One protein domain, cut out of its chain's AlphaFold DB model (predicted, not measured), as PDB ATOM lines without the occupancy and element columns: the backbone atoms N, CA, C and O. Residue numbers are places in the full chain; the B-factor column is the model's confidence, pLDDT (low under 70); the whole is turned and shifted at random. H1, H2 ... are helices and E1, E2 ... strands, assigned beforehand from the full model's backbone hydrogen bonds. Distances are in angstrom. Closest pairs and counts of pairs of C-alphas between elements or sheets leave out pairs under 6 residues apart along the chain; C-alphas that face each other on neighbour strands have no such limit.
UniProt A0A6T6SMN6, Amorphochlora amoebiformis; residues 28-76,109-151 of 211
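AT A GLANCE: This is residues 28 to 76 and 109 to 151 of the 211 residues of a protein of Amorphochlora amoebiformis (UniProt A0A6T6SMN6). A small three-stranded parallel sheet is covered on one face by two helices, H1 and H2, which cross at a steep angle, while the other face has no helix on it. The loop of residues 50 to 64 reaches out at one end of this body, and near the last printed residue a tail sticks out with residues 143 to 148, of which 146 to 148 belong to the short helix H4. The printed part has 92 residues, with four named helices and three named strands in the order E1, H1, E2, H2, H3, E3, H4; the sheet runs E1, E2, E3, and the class is mixed, helices and strands. The whole is compact, with a radius of gyration of the C-alphas of 13.0 A and spans of 36 by 32 by 22 A.

HOW THE PARTS SIT: E1, residues 28 to 31, is an edge strand, parallel at 16 degrees to its neighbour E2, residues 65 to 69; N 30 and O 67 are 2.8 A apart, within hydrogen-bond range. H1, residues 37 to 49, is on the sheet at a height of 9.4 A, over E2 and along the strands, at 3 degrees to E2 on the local plane; the closest C-alphas of the two are those of Ala 44 and Val 66, 6.5 A apart. E1, H1 and E2 form a strand-helix-strand unit, two parallel neighbour strands joined through a helix, with a right-handed crossover. H2, residues 110 to 120, is also on the sheet, in two layers, helices on one face of a sheet. It touches H1 at a steep tilt of 59 degrees, the same way, with the C-alphas of Ala 41 and Ile 117 closest at 4.9 A. H3, residues 125 to 132, only just touches H1, with 3 pairs of C-alphas within 8 A, through residues 48 to 49 of H1 alone; Leu 48 and Gln 131 have the closest C-alphas, 5.7 A apart. E3, residues 135 to 137, is the other edge strand, parallel to E2 at 9 degrees, with N 68 and O 136 2.8 A apart. H4, residues 146 to 149, is apart from H1, H2 and H3. In H1, H2 and H3 every O i to N i+4 pair is within hydrogen-bond range; H4 is too short for such a pair.

IN THESE COORDINATES: E1 begins at C-alpha 28, (-2.481, 19.531, -0.566), and is 10.3 A long. H1 measures 18.0 A, E2 13.4 A, H2 15.7 A, H3 10.3 A and E3 6.6 A. H4, 5.1 A long, ends at C-alpha 149, (-9.341, 13.576, 1.047).

THE WHOLE: The C-alphas of Ser 59 and His 143 are the two farthest apart, at 37.1 A. Residues 77 to 108 are not printed, and C-alphas 76 and 109 are 12.2 A apart across the cut. The link from H1 to E2 is long, with 15 residues. The mean pLDDT of the printed part is 86.1; residues 141 to 151 are under 70.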
ATOM      1  N   HIS A  28      -3.038  18.919  -1.770       80.88
ATOM      2  CA  HIS A  28      -2.481  19.531  -0.566       80.88
ATOM      3  C   HIS A  28      -3.612  19.935   0.372       80.88
ATOM      4  O   HIS A  28      -4.583  20.553  -0.077       80.88
ATOM      5  N   LEU A  29      -3.479  19.620   1.658       83.38
ATOM      6  CA  LEU A  29      -4.432  19.981   2.705       83.38
ATOM      7  C   LEU A  29      -3.815  21.041   3.625       83.38
ATOM      8  O   LEU A  29      -2.715  20.855   4.130       83.38
ATOM      9  N   PHE A  30      -4.529  22.141   3.856       84.06
ATOM     10  CA  PHE A  30      -4.125  23.210   4.769       84.06
ATOM     11  C   PHE A  30      -5.152  23.405   5.871       84.06
ATOM     12  O   PHE A  30      -6.315  23.698   5.586       84.06
ATOM     13  N   ASN A  31      -4.697  23.371   7.121       88.06
ATOM     14  CA  ASN A  31      -5.485  23.850   8.246       88.06
ATOM     15  C   ASN A  31      -5.288  25.366   8.420       88.06
ATOM     16  O   ASN A  31      -4.167  25.849   8.603       88.06
ATOM     17  N   ALA A  32      -6.376  26.130   8.314       87.44
ATOM     18  CA  ALA A  32      -6.344  27.586   8.413       87.44
ATOM     19  C   ALA A  32      -6.591  28.115   9.839       87.44
ATOM     20  O   ALA A  32      -6.575  29.336  10.034       87.44
ATOM     21  N   ASP A  33      -6.774  27.229  10.821       89.12
ATOM     22  CA  ASP A  33      -7.050  27.598  12.207       89.12
ATOM     23  C   ASP A  33      -5.932  28.456  12.825       89.12
ATOM     24  O   ASP A  33      -4.737  28.162  12.722       89.12
ATOM     25  N   GLY A  34      -6.319  29.605  13.384       88.44
ATOM     26  CA  GLY A  34      -5.417  30.599  13.970       88.44
ATOM     27  C   GLY A  34      -4.435  31.260  12.990       88.44
ATOM     28  O   GLY A  34      -3.700  32.178  13.376       88.44
ATOM     29  N   LYS A  35      -4.401  30.855  11.713       89.88
ATOM     30  CA  LYS A  35      -3.422  31.341  10.733       89.88
ATOM     31  C   LYS A  35      -3.835  32.681  10.126       89.88
ATOM     32  O   LYS A  35      -5.008  33.032   9.993       89.88
ATOM     33  N   VAL A  36      -2.835  33.453   9.692       93.56
ATOM     34  CA  VAL A  36      -3.068  34.739   9.021       93.56
ATOM     35  C   VAL A  36      -3.498  34.509   7.573       93.56
ATOM     36  O   VAL A  36      -2.738  33.936   6.793       93.56
ATOM     37  N   VAL A  37      -4.653  35.066   7.183       92.75
ATOM     38  CA  VAL A  37      -5.259  34.923   5.837       92.75
ATOM     39  C   VAL A  37      -4.249  35.105   4.700       92.75
ATOM     40  O   VAL A  37      -4.237  34.339   3.744       92.75
ATOM     41  N   GLY A  38      -3.396  36.129   4.789       91.94
ATOM     42  CA  GLY A  38      -2.419  36.430   3.740       91.94
ATOM     43  C   GLY A  38      -1.345  35.353   3.570       91.94
ATOM     44  O   GLY A  38      -0.961  35.071   2.441       91.94
ATOM     45  N   ARG A  39      -0.885  34.732   4.664       91.00
ATOM     46  CA  ARG A  39       0.152  33.690   4.607       91.00
ATOM     47  C   ARG A  39      -0.401  32.403   4.006       91.00
ATOM     48  O   ARG A  39       0.196  31.865   3.080       91.00
ATOM     49  N   VAL A  40      -1.586  31.989   4.459       91.50
ATOM     50  CA  VAL A  40      -2.297  30.824   3.907       91.50
ATOM     51  C   VAL A  40      -2.576  31.029   2.418       91.50
ATOM     52  O   VAL A  40      -2.290  30.159   1.602       91.50
ATOM     53  N   ALA A  41      -3.062  32.215   2.039       94.88
ATOM     54  CA  ALA A  41      -3.350  32.522   0.643       94.88
ATOM     55  C   ALA A  41      -2.099  32.492  -0.250       94.88
ATOM     56  O   ALA A  41      -2.185  32.033  -1.388       94.88
ATOM     57  N   ALA A  42      -0.950  32.956   0.254       93.75
ATOM     58  CA  ALA A  42       0.302  32.965  -0.500       93.75
ATOM     59  C   ALA A  42       0.813  31.543  -0.762       93.75
ATOM     60  O   ALA A  42       1.125  31.212  -1.907       93.75
ATOM     61  N   ALA A  43       0.822  30.695   0.270       91.44
ATOM     62  CA  ALA A  43       1.197  29.290   0.145       91.44
ATOM     63  C   ALA A  43       0.263  28.547  -0.828       91.44
ATOM     64  O   ALA A  43       0.720  27.932  -1.793       91.44
ATOM     65  N   ALA A  44      -1.053  28.709  -0.661       92.38
ATOM     66  CA  ALA A  44      -2.047  28.121  -1.556       92.38
ATOM     67  C   ALA A  44      -1.867  28.588  -3.012       92.38
ATOM     68  O   ALA A  44      -1.873  27.778  -3.937       92.38
ATOM     69  N   ALA A  45      -1.662  29.888  -3.245       94.94
ATOM     70  CA  ALA A  45      -1.456  30.426  -4.589       94.94
ATOM     71  C   ALA A  45      -0.171  29.894  -5.249       94.94
ATOM     72  O   ALA A  45      -0.160  29.680  -6.463       94.94
ATOM     73  N   HIS A  46       0.891  29.663  -4.474       92.44
ATOM     74  CA  HIS A  46       2.147  29.089  -4.960       92.44
ATOM     75  C   HIS A  46       1.954  27.657  -5.485       92.44
ATOM     76  O   HIS A  46       2.408  27.323  -6.586       92.44
ATOM     77  N   LEU A  47       1.197  26.842  -4.746       91.19
ATOM     78  CA  LEU A  47       0.851  25.470  -5.125       91.19
ATOM     79  C   LEU A  47      -0.114  25.415  -6.314       91.19
ATOM     80  O   LEU A  47       0.141  24.696  -7.282       91.19
ATOM     81  N   LEU A  48      -1.157  26.251  -6.312       93.12
ATOM     82  CA  LEU A  48      -2.105  26.367  -7.428       93.12
ATOM     83  C   LEU A  48      -1.432  26.830  -8.728       93.12
ATOM     84  O   LEU A  48      -1.893  26.493  -9.816       93.12
ATOM     85  N   GLN A  49      -0.356  27.618  -8.637       92.19
ATOM     86  CA  GLN A  49       0.442  28.012  -9.800       92.19
ATOM     87  C   GLN A  49       1.423  26.922 -10.242       92.19
ATOM     88  O   GLN A  49       1.843  26.944 -11.395       92.19
ATOM     89  N   GLY A  50       1.768  25.977  -9.364       90.25
ATOM     90  CA  GLY A  50       2.768  24.941  -9.628       90.25
ATOM     91  C   GLY A  50       4.210  25.439  -9.521       90.25
ATOM     92  O   GLY A  50       5.115  24.736  -9.944       90.25
ATOM     93  N   LYS A  51       4.437  26.634  -8.956       89.69
ATOM     94  CA  LYS A  51       5.771  27.253  -8.836       89.69
ATOM     95  C   LYS A  51       6.735  26.490  -7.923       89.69
ATOM     96  O   LYS A  51       7.937  26.684  -8.022       89.69
ATOM     97  N   HIS A  52       6.207  25.626  -7.064       87.06
ATOM     98  CA  HIS A  52       7.002  24.719  -6.242       87.06
ATOM     99  C   HIS A  52       7.644  23.586  -7.058       87.06
ATOM    100  O   HIS A  52       8.596  22.976  -6.591       87.06
ATOM    101  N   LYS A  53       7.141  23.295  -8.268       84.06
ATOM    102  CA  LYS A  53       7.696  22.244  -9.122       84.06
ATOM    103  C   LYS A  53       8.791  22.816 -10.025       84.06
ATOM    104  O   LYS A  53       8.557  23.844 -10.664       84.06
ATOM    105  N   PRO A  54       9.920  22.111 -10.211       87.38
ATOM    106  CA  PRO A  54      10.978  22.545 -11.129       87.38
ATOM    107  C   PRO A  54      10.510  22.565 -12.594       87.38
ATOM    108  O   PRO A  54      11.044  23.301 -13.417       87.38
ATOM    109  N   VAL A  55       9.454  21.812 -12.923       86.81
ATOM    110  CA  VAL A  55       8.828  21.786 -14.256       86.81
ATOM    111  C   VAL A  55       7.918  22.993 -14.542       86.81
ATOM    112  O   VAL A  55       7.204  23.005 -15.552       86.81
ATOM    113  N   PHE A  56       7.887  23.993 -13.655       89.31
ATOM    114  CA  PHE A  56       7.042  25.170 -13.811       89.31
ATOM    115  C   PHE A  56       7.378  25.944 -15.088       89.31
ATOM    116  O   PHE A  56       8.500  26.385 -15.323       89.31
ATOM    117  N   ASN A  57       6.354  26.181 -15.903       88.94
ATOM    118  CA  ASN A  57       6.423  27.093 -17.035       88.94
ATOM    119  C   ASN A  57       5.127  27.900 -17.084       88.94
ATOM    120  O   ASN A  57       4.043  27.328 -17.071       88.94
ATOM    121  N   ARG A  58       5.228  29.226 -17.221       87.62
ATOM    122  CA  ARG A  58       4.086  30.154 -17.276       87.62
ATOM    123  C   ARG A  58       3.031  29.795 -18.336       87.62
ATOM    124  O   ARG A  58       1.864  30.138 -18.163       87.62
ATOM    125  N   SER A  59       3.432  29.150 -19.433       85.56
ATOM    126  CA  SER A  59       2.527  28.716 -20.507       85.56
ATOM    127  C   SER A  59       1.793  27.406 -20.184       85.56
ATOM    128  O   SER A  59       0.691  27.176 -20.684       85.56
ATOM    129  N   LYS A  60       2.386  26.549 -19.340       85.94
ATOM    130  CA  LYS A  60       1.876  25.211 -19.024       85.94
ATOM    131  C   LYS A  60       1.185  25.186 -17.663       85.94
ATOM    132  O   LYS A  60       1.632  25.775 -16.687       85.94
ATOM    133  N   ASP A  61       0.098  24.432 -17.588       87.25
ATOM    134  CA  ASP A  61      -0.712  24.320 -16.379       87.25
ATOM    135  C   ASP A  61      -0.266  23.132 -15.506       87.25
ATOM    136  O   ASP A  61      -0.757  22.009 -15.654       87.25
ATOM    137  N   CYS A  62       0.688  23.402 -14.614       87.94
ATOM    138  CA  CYS A  62       1.369  22.432 -13.744       87.94
ATOM    139  C   CYS A  62       0.945  22.495 -12.263       87.94
ATOM    140  O   CYS A  62       1.537  21.812 -11.428       87.94
ATOM    141  N   GLY A  63      -0.062  23.311 -11.936       88.50
ATOM    142  CA  GLY A  63      -0.521  23.517 -10.563       88.50
ATOM    143  C   GLY A  63      -1.299  22.347  -9.974       88.50
ATOM    144  O   GLY A  63      -1.930  21.582 -10.709       88.50
ATOM    145  N   ASP A  64      -1.292  22.278  -8.647       89.31
ATOM    146  CA  ASP A  64      -1.889  21.203  -7.850       89.31
ATOM    147  C   ASP A  64      -3.285  21.532  -7.313       89.31
ATOM    148  O   ASP A  64      -3.806  22.632  -7.520       89.31
ATOM    149  N   TYR A  65      -3.909  20.550  -6.662       87.19
ATOM    150  CA  TYR A  65      -5.151  20.728  -5.916       87.19
ATOM    151  C   TYR A  65      -4.849  21.203  -4.501       87.19
ATOM    152  O   TYR A  65      -3.929  20.709  -3.856       87.19
ATOM    153  N   VAL A  66      -5.633  22.168  -4.022       89.25
ATOM    154  CA  VAL A  66      -5.462  22.735  -2.683       89.25
ATOM    155  C   VAL A  66      -6.800  22.710  -1.970       89.25
ATOM    156  O   VAL A  66      -7.778  23.284  -2.453       89.25
ATOM    157  N   VAL A  67      -6.822  22.063  -0.814       87.62
ATOM    158  CA  VAL A  67      -7.953  22.011   0.104       87.62
ATOM    159  C   VAL A  67      -7.581  22.794   1.353       87.62
ATOM    160  O   VAL A  67      -6.529  22.567   1.937       87.62
ATOM    161  N   ILE A  68      -8.430  23.734   1.754       88.50
ATOM    162  CA  ILE A  68      -8.252  24.528   2.968       88.50
ATOM    163  C   ILE A  68      -9.436  24.271   3.892       88.50
ATOM    164  O   ILE A  68     -10.584  24.389   3.460       88.50
ATOM    165  N   VAL A  69      -9.153  23.954   5.150       88.69
ATOM    166  CA  VAL A  69     -10.149  23.668   6.191       88.69
ATOM    167  C   VAL A  69     -10.101  24.716   7.288       88.69
ATOM    168  O   VAL A  69      -9.137  25.485   7.366       88.69
ATOM    169  N   ASN A  70     -11.134  24.748   8.132       89.69
ATOM    170  CA  ASN A  70     -11.214  25.654   9.280       89.69
ATOM    171  C   ASN A  70     -11.097  27.134   8.877       89.69
ATOM    172  O   ASN A  70     -10.489  27.960   9.564       89.69
ATOM    173  N   ALA A  71     -11.692  27.496   7.733       89.50
ATOM    174  CA  ALA A  71     -11.672  28.864   7.225       89.50
ATOM    175  C   ALA A  71     -12.385  29.869   8.148       89.50
ATOM    176  O   ALA A  71     -12.165  31.072   8.015       89.50
ATOM    177  N   GLU A  72     -13.238  29.419   9.071       91.06
ATOM    178  CA  GLU A  72     -13.926  30.287  10.034       91.06
ATOM    179  C   GLU A  72     -13.005  30.867  11.122       91.06
ATOM    180  O   GLU A  72     -13.255  31.970  11.635       91.06
ATOM    181  N   PHE A  73     -11.904  30.173  11.421       90.06
ATOM    182  CA  PHE A  73     -10.947  30.532  12.470       90.06
ATOM    183  C   PHE A  73      -9.733  31.318  11.955       90.06
ATOM    184  O   PHE A  73      -8.815  31.643  12.712       90.06
ATOM    185  N   VAL A  74      -9.734  31.696  10.675       89.81
ATOM    186  CA  VAL A  74      -8.662  32.516  10.100       89.81
ATOM    187  C   VAL A  74      -8.577  33.879  10.765       89.81
ATOM    188  O   VAL A  74      -9.590  34.515  11.054       89.81
ATOM    189  N   ASN A  75      -7.356  34.388  10.908       91.19
ATOM    190  CA  ASN A  75      -7.094  35.663  11.555       91.19
ATOM    191  C   ASN A  75      -6.593  36.739  10.587       91.19
ATOM    192  O   ASN A  75      -5.820  36.515   9.650       91.19
ATOM    193  N   PHE A  76      -7.007  37.976  10.859       92.38
ATOM    194  CA  PHE A  76      -6.395  39.169  10.292       92.38
ATOM    195  C   PHE A  76      -5.548  39.878  11.341       92.38
ATOM    196  O   PHE A  76      -5.954  40.028  12.488       92.38
ATOM    197  N   PRO A 109     -17.226  32.569   5.468       91.94
ATOM    198  CA  PRO A 109     -15.813  32.756   5.795       91.94
ATOM    199  C   PRO A 109     -14.885  32.286   4.663       91.94
ATOM    200  O   PRO A 109     -13.877  32.934   4.387       91.94
ATOM    201  N   GLU A 110     -15.284  31.264   3.901       93.69
ATOM    202  CA  GLU A 110     -14.569  30.746   2.722       93.69
ATOM    203  C   GLU A 110     -14.198  31.852   1.719       93.69
ATOM    204  O   GLU A 110     -13.069  31.928   1.224       93.69
ATOM    205  N   ARG A 111     -15.129  32.788   1.473       94.25
ATOM    206  CA  ARG A 111     -14.951  33.872   0.496       94.25
ATOM    207  C   ARG A 111     -13.790  34.793   0.845       94.25
ATOM    208  O   ARG A 111     -13.243  35.445  -0.047       94.25
ATOM    209  N   ILE A 112     -13.421  34.888   2.122       94.94
ATOM    210  CA  ILE A 112     -12.281  35.693   2.561       94.94
ATOM    211  C   ILE A 112     -10.992  35.132   1.954       94.94
ATOM    212  O   ILE A 112     -10.227  35.894   1.350       94.94
ATOM    213  N   LEU A 113     -10.790  33.818   2.074       94.75
ATOM    214  CA  LEU A 113      -9.637  33.105   1.529       94.75
ATOM    215  C   LEU A 113      -9.697  33.029   0.005       94.75
ATOM    216  O   LEU A 113      -8.719  33.382  -0.649       94.75
ATOM    217  N   GLU A 114     -10.847  32.683  -0.577       95.62
ATOM    218  CA  GLU A 114     -11.002  32.624  -2.036       95.62
ATOM    219  C   GLU A 114     -10.646  33.955  -2.704       95.62
ATOM    220  O   GLU A 114      -9.940  33.984  -3.714       95.62
ATOM    221  N   ARG A 115     -11.105  35.084  -2.145       95.44
ATOM    222  CA  ARG A 115     -10.787  36.414  -2.684       95.44
ATOM    223  C   ARG A 115      -9.316  36.763  -2.513       95.44
ATOM    224  O   ARG A 115      -8.757  37.397  -3.407       95.44
ATOM    225  N   ALA A 116      -8.706  36.384  -1.390       95.69
ATOM    226  CA  ALA A 116      -7.284  36.600  -1.160       95.69
ATOM    227  C   ALA A 116      -6.441  35.806  -2.170       95.69
ATOM    228  O   ALA A 116      -5.620  36.396  -2.867       95.69
ATOM    229  N   ILE A 117      -6.725  34.511  -2.328       96.62
ATOM    230  CA  ILE A 117      -6.024  33.618  -3.257       96.62
ATOM    231  C   ILE A 117      -6.230  34.080  -4.697       96.62
ATOM    232  O   ILE A 117      -5.259  34.267  -5.425       96.62
ATOM    233  N   LYS A 118      -7.470  34.378  -5.102       95.75
ATOM    234  CA  LYS A 118      -7.776  34.894  -6.447       95.75
ATOM    235  C   LYS A 118      -7.000  36.169  -6.784       95.75
ATOM    236  O   LYS A 118      -6.671  36.373  -7.951       95.75
ATOM    237  N   GLY A 119      -6.741  37.019  -5.789       95.12
ATOM    238  CA  GLY A 119      -5.925  38.225  -5.937       95.12
ATOM    239  C   GLY A 119      -4.422  37.953  -6.066       95.12
ATOM    240  O   GLY A 119      -3.719  38.779  -6.632       95.12
ATOM    241  N   MET A 120      -3.936  36.807  -5.582       95.31
ATOM    242  CA  MET A 120      -2.530  36.381  -5.680       95.31
ATOM    243  C   MET A 120      -2.226  35.551  -6.936       95.31
ATOM    244  O   MET A 120      -1.062  35.309  -7.262       95.31
ATOM    245  N   LEU A 121      -3.258  35.095  -7.650       94.12
ATOM    246  CA  LEU A 121      -3.107  34.404  -8.927       94.12
ATOM    247  C   LEU A 121      -2.768  35.378 -10.061       94.12
ATOM    248  O   LEU A 121      -3.163  36.540 -10.051       94.12
ATOM    249  N   SER A 122      -2.067  34.870 -11.077       88.62
ATOM    250  CA  SER A 122      -1.695  35.664 -12.251       88.62
ATOM    251  C   SER A 122      -2.918  36.272 -12.956       88.62
ATOM    252  O   SER A 122      -3.993  35.668 -13.007       88.62
ATOM    253  N   ASN A 123      -2.743  37.448 -13.566       87.62
ATOM    254  CA  ASN A 123      -3.831  38.218 -14.180       87.62
ATOM    255  C   ASN A 123      -4.445  37.597 -15.450       87.62
ATOM    256  O   ASN A 123      -5.343  38.192 -16.040       87.62
ATOM    257  N   ASN A 124      -4.019  36.405 -15.879       92.00
ATOM    258  CA  ASN A 124      -4.627  35.741 -17.029       92.00
ATOM    259  C   ASN A 124      -5.979  35.113 -16.623       92.00
ATOM    260  O   ASN A 124      -5.996  34.176 -15.819       92.00
ATOM    261  N   PRO A 125      -7.115  35.568 -17.184       90.12
ATOM    262  CA  PRO A 125      -8.441  35.127 -16.757       90.12
ATOM    263  C   PRO A 125      -8.673  33.627 -16.970       90.12
ATOM    264  O   PRO A 125      -9.282  32.983 -16.113       90.12
ATOM    265  N   MET A 126      -8.159  33.054 -18.062       91.56
ATOM    266  CA  MET A 126      -8.336  31.636 -18.384       91.56
ATOM    267  C   MET A 126      -7.539  30.746 -17.426       91.56
ATOM    268  O   MET A 126      -8.090  29.792 -16.874       91.56
ATOM    269  N   MET A 127      -6.264  31.071 -17.192       91.38
ATOM    270  CA  MET A 127      -5.423  30.323 -16.249       91.38
ATOM    271  C   MET A 127      -5.941  30.460 -14.821       91.38
ATOM    272  O   MET A 127      -6.115  29.462 -14.129       91.38
ATOM    273  N   ARG A 128      -6.298  31.681 -14.411       94.25
ATOM    274  CA  ARG A 128      -6.857  31.946 -13.086       94.25
ATOM    275  C   ARG A 128      -8.143  31.157 -12.838       94.25
ATOM    276  O   ARG A 128      -8.310  30.622 -11.751       94.25
ATOM    277  N   LYS A 129      -9.039  31.039 -13.827       93.56
ATOM    278  CA  LYS A 129     -10.264  30.226 -13.697       93.56
ATOM    279  C   LYS A 129      -9.940  28.743 -13.477       93.56
ATOM    280  O   LYS A 129     -10.529  28.134 -12.591       93.56
ATOM    281  N   LYS A 130      -8.983  28.187 -14.233       92.31
ATOM    282  CA  LYS A 130      -8.529  26.792 -14.073       92.31
ATOM    283  C   LYS A 130      -7.884  26.540 -12.708       92.31
ATOM    284  O   LYS A 130      -8.158  25.526 -12.080       92.31
ATOM    285  N   GLN A 131      -7.071  27.476 -12.231       93.69
ATOM    286  CA  GLN A 131      -6.444  27.394 -10.910       93.69
ATOM    287  C   GLN A 131      -7.493  27.473  -9.797       93.69
ATOM    288  O   GLN A 131      -7.528  26.614  -8.926       93.69
ATOM    289  N   MET A 132      -8.420  28.433  -9.876       94.81
ATOM    290  CA  MET A 132      -9.504  28.560  -8.897       94.81
ATOM    291  C   MET A 132     -10.423  27.334  -8.865       94.81
ATOM    292  O   MET A 132     -10.912  27.000  -7.798       94.81
ATOM    293  N   SER A 133     -10.628  26.624  -9.984       92.56
ATOM    294  CA  SER A 133     -11.422  25.383  -9.973       92.56
ATOM    295  C   SER A 133     -10.775  24.220  -9.210       92.56
ATOM    296  O   SER A 133     -11.447  23.226  -8.953       92.56
ATOM    297  N   ARG A 134      -9.485  24.320  -8.862       90.12
ATOM    298  CA  ARG A 134      -8.763  23.319  -8.058       90.12
ATOM    299  C   ARG A 134      -8.685  23.670  -6.580       90.12
ATOM    300  O   ARG A 134      -8.257  22.836  -5.788       90.12
ATOM    301  N   LEU A 135      -9.059  24.897  -6.228       92.56
ATOM    302  CA  LEU A 135      -9.134  25.339  -4.850       92.56
ATOM    303  C   LEU A 135     -10.460  24.876  -4.249       92.56
ATOM    304  O   LEU A 135     -11.523  25.100  -4.828       92.56
ATOM    305  N   ARG A 136     -10.387  24.287  -3.061       90.00
ATOM    306  CA  ARG A 136     -11.541  23.973  -2.222       90.00
ATOM    307  C   ARG A 136     -11.318  24.589  -0.853       90.00
ATOM    308  O   ARG A 136     -10.249  24.418  -0.278       90.00
ATOM    309  N   VAL A 137     -12.299  25.329  -0.355       91.19
ATOM    310  CA  VAL A 137     -12.232  25.981   0.957       91.19
ATOM    311  C   VAL A 137     -13.471  25.580   1.734       91.19
ATOM    312  O   VAL A 137     -14.572  25.699   1.204       91.19
ATOM    313  N   PHE A 138     -13.277  25.118   2.963       89.25
ATOM    314  CA  PHE A 138     -14.342  24.689   3.859       89.25
ATOM    315  C   PHE A 138     -14.342  25.535   5.139       89.25
ATOM    316  O   PHE A 138     -13.269  25.928   5.611       89.25
ATOM    317  N   PRO A 139     -15.524  25.851   5.698       87.50
ATOM    318  CA  PRO A 139     -15.641  26.729   6.852       87.50
ATOM    319  C   PRO A 139     -15.203  26.021   8.137       87.50
ATOM    320  O   PRO A 139     -14.413  26.596   8.881       87.50
ATOM    321  N   THR A 140     -15.643  24.777   8.317       83.50
ATOM    322  CA  THR A 140     -15.444  23.923   9.498       83.50
ATOM    323  C   THR A 140     -14.726  22.631   9.098       83.50
ATOM    324  O   THR A 140     -14.581  22.342   7.902       83.50
ATOM    325  N   ASP A 141     -14.291  21.862  10.094       69.19
ATOM    326  CA  ASP A 141     -13.608  20.593   9.897       69.19
ATOM    327  C   ASP A 141     -14.499  19.514   9.248       69.19
ATOM    328  O   ASP A 141     -15.715  19.408   9.463       69.19
ATOM    329  N   LEU A 142     -13.869  18.760   8.356       60.75
ATOM    330  CA  LEU A 142     -14.437  18.067   7.198       60.75
ATOM    331  C   LEU A 142     -15.290  16.828   7.520       60.75
ATOM    332  O   LEU A 142     -14.826  15.716   7.338       60.75
ATOM    333  N   HIS A 143     -16.582  16.956   7.811       50.84
ATOM    334  CA  HIS A 143     -17.425  15.748   7.963       50.84
ATOM    335  C   HIS A 143     -18.055  15.227   6.649       50.84
ATOM    336  O   HIS A 143     -18.704  14.187   6.642       50.84
ATOM    337  N   LYS A 144     -17.921  15.928   5.505       47.78
ATOM    338  CA  LYS A 144     -18.669  15.594   4.260       47.78
ATOM    339  C   LYS A 144     -17.824  15.206   3.042       47.78
ATOM    340  O   LYS A 144     -18.373  14.757   2.039       47.78
ATOM    341  N   HIS A 145     -16.506  15.384   3.108       49.44
ATOM    342  CA  HIS A 145     -15.591  15.140   1.982       49.44
ATOM    343  C   HIS A 145     -14.387  14.266   2.350       49.44
ATOM    344  O   HIS A 145     -13.449  14.180   1.556       49.44
ATOM    345  N   GLU A 146     -14.437  13.578   3.493       48.69
ATOM    346  CA  GLU A 146     -13.376  12.676   3.960       48.69
ATOM    347  C   GLU A 146     -12.980  11.662   2.884       48.69
ATOM    348  O   GLU A 146     -11.804  11.546   2.578       48.69
ATOM    349  N   ASN A 147     -13.938  11.051   2.176       47.91
ATOM    350  CA  ASN A 147     -13.647  10.071   1.117       47.91
ATOM    351  C   ASN A 147     -12.842  10.628  -0.073       47.91
ATOM    352  O   ASN A 147     -12.150   9.875  -0.753       47.91
ATOM    353  N   GLN A 148     -12.924  11.934  -0.352       50.53
ATOM    354  CA  GLN A 148     -12.137  12.572  -1.420       50.53
ATOM    355  C   GLN A 148     -10.755  13.024  -0.930       50.53
ATOM    356  O   GLN A 148      -9.877  13.272  -1.750       50.53
ATOM    357  N   ILE A 149     -10.576  13.139   0.389       51.44
ATOM    358  CA  ILE A 149      -9.341  13.576   1.047       51.44
ATOM    359  C   ILE A 149      -8.519  12.367   1.515       51.44
ATOM    360  O   ILE A 149      -7.302  12.393   1.426       51.44
ATOM    361  N   ALA A 150      -9.162  11.263   1.894       50.25
ATOM    362  CA  ALA A 150      -8.528   9.992   2.240       50.25
ATOM    363  C   ALA A 150      -7.823   9.326   1.044       50.25
ATOM    364  O   ALA A 150      -6.907   8.535   1.225       50.25
ATOM    365  N   GLN A 151      -8.219   9.672  -0.187       51.47
ATOM    366  CA  GLN A 151      -7.535   9.247  -1.415       51.47
ATOM    367  C   GLN A 151      -6.360  10.156  -1.798       51.47
ATOM    368  O   GLN A 151      -5.771   9.967  -2.861       51.47
TER     369      GLN A 151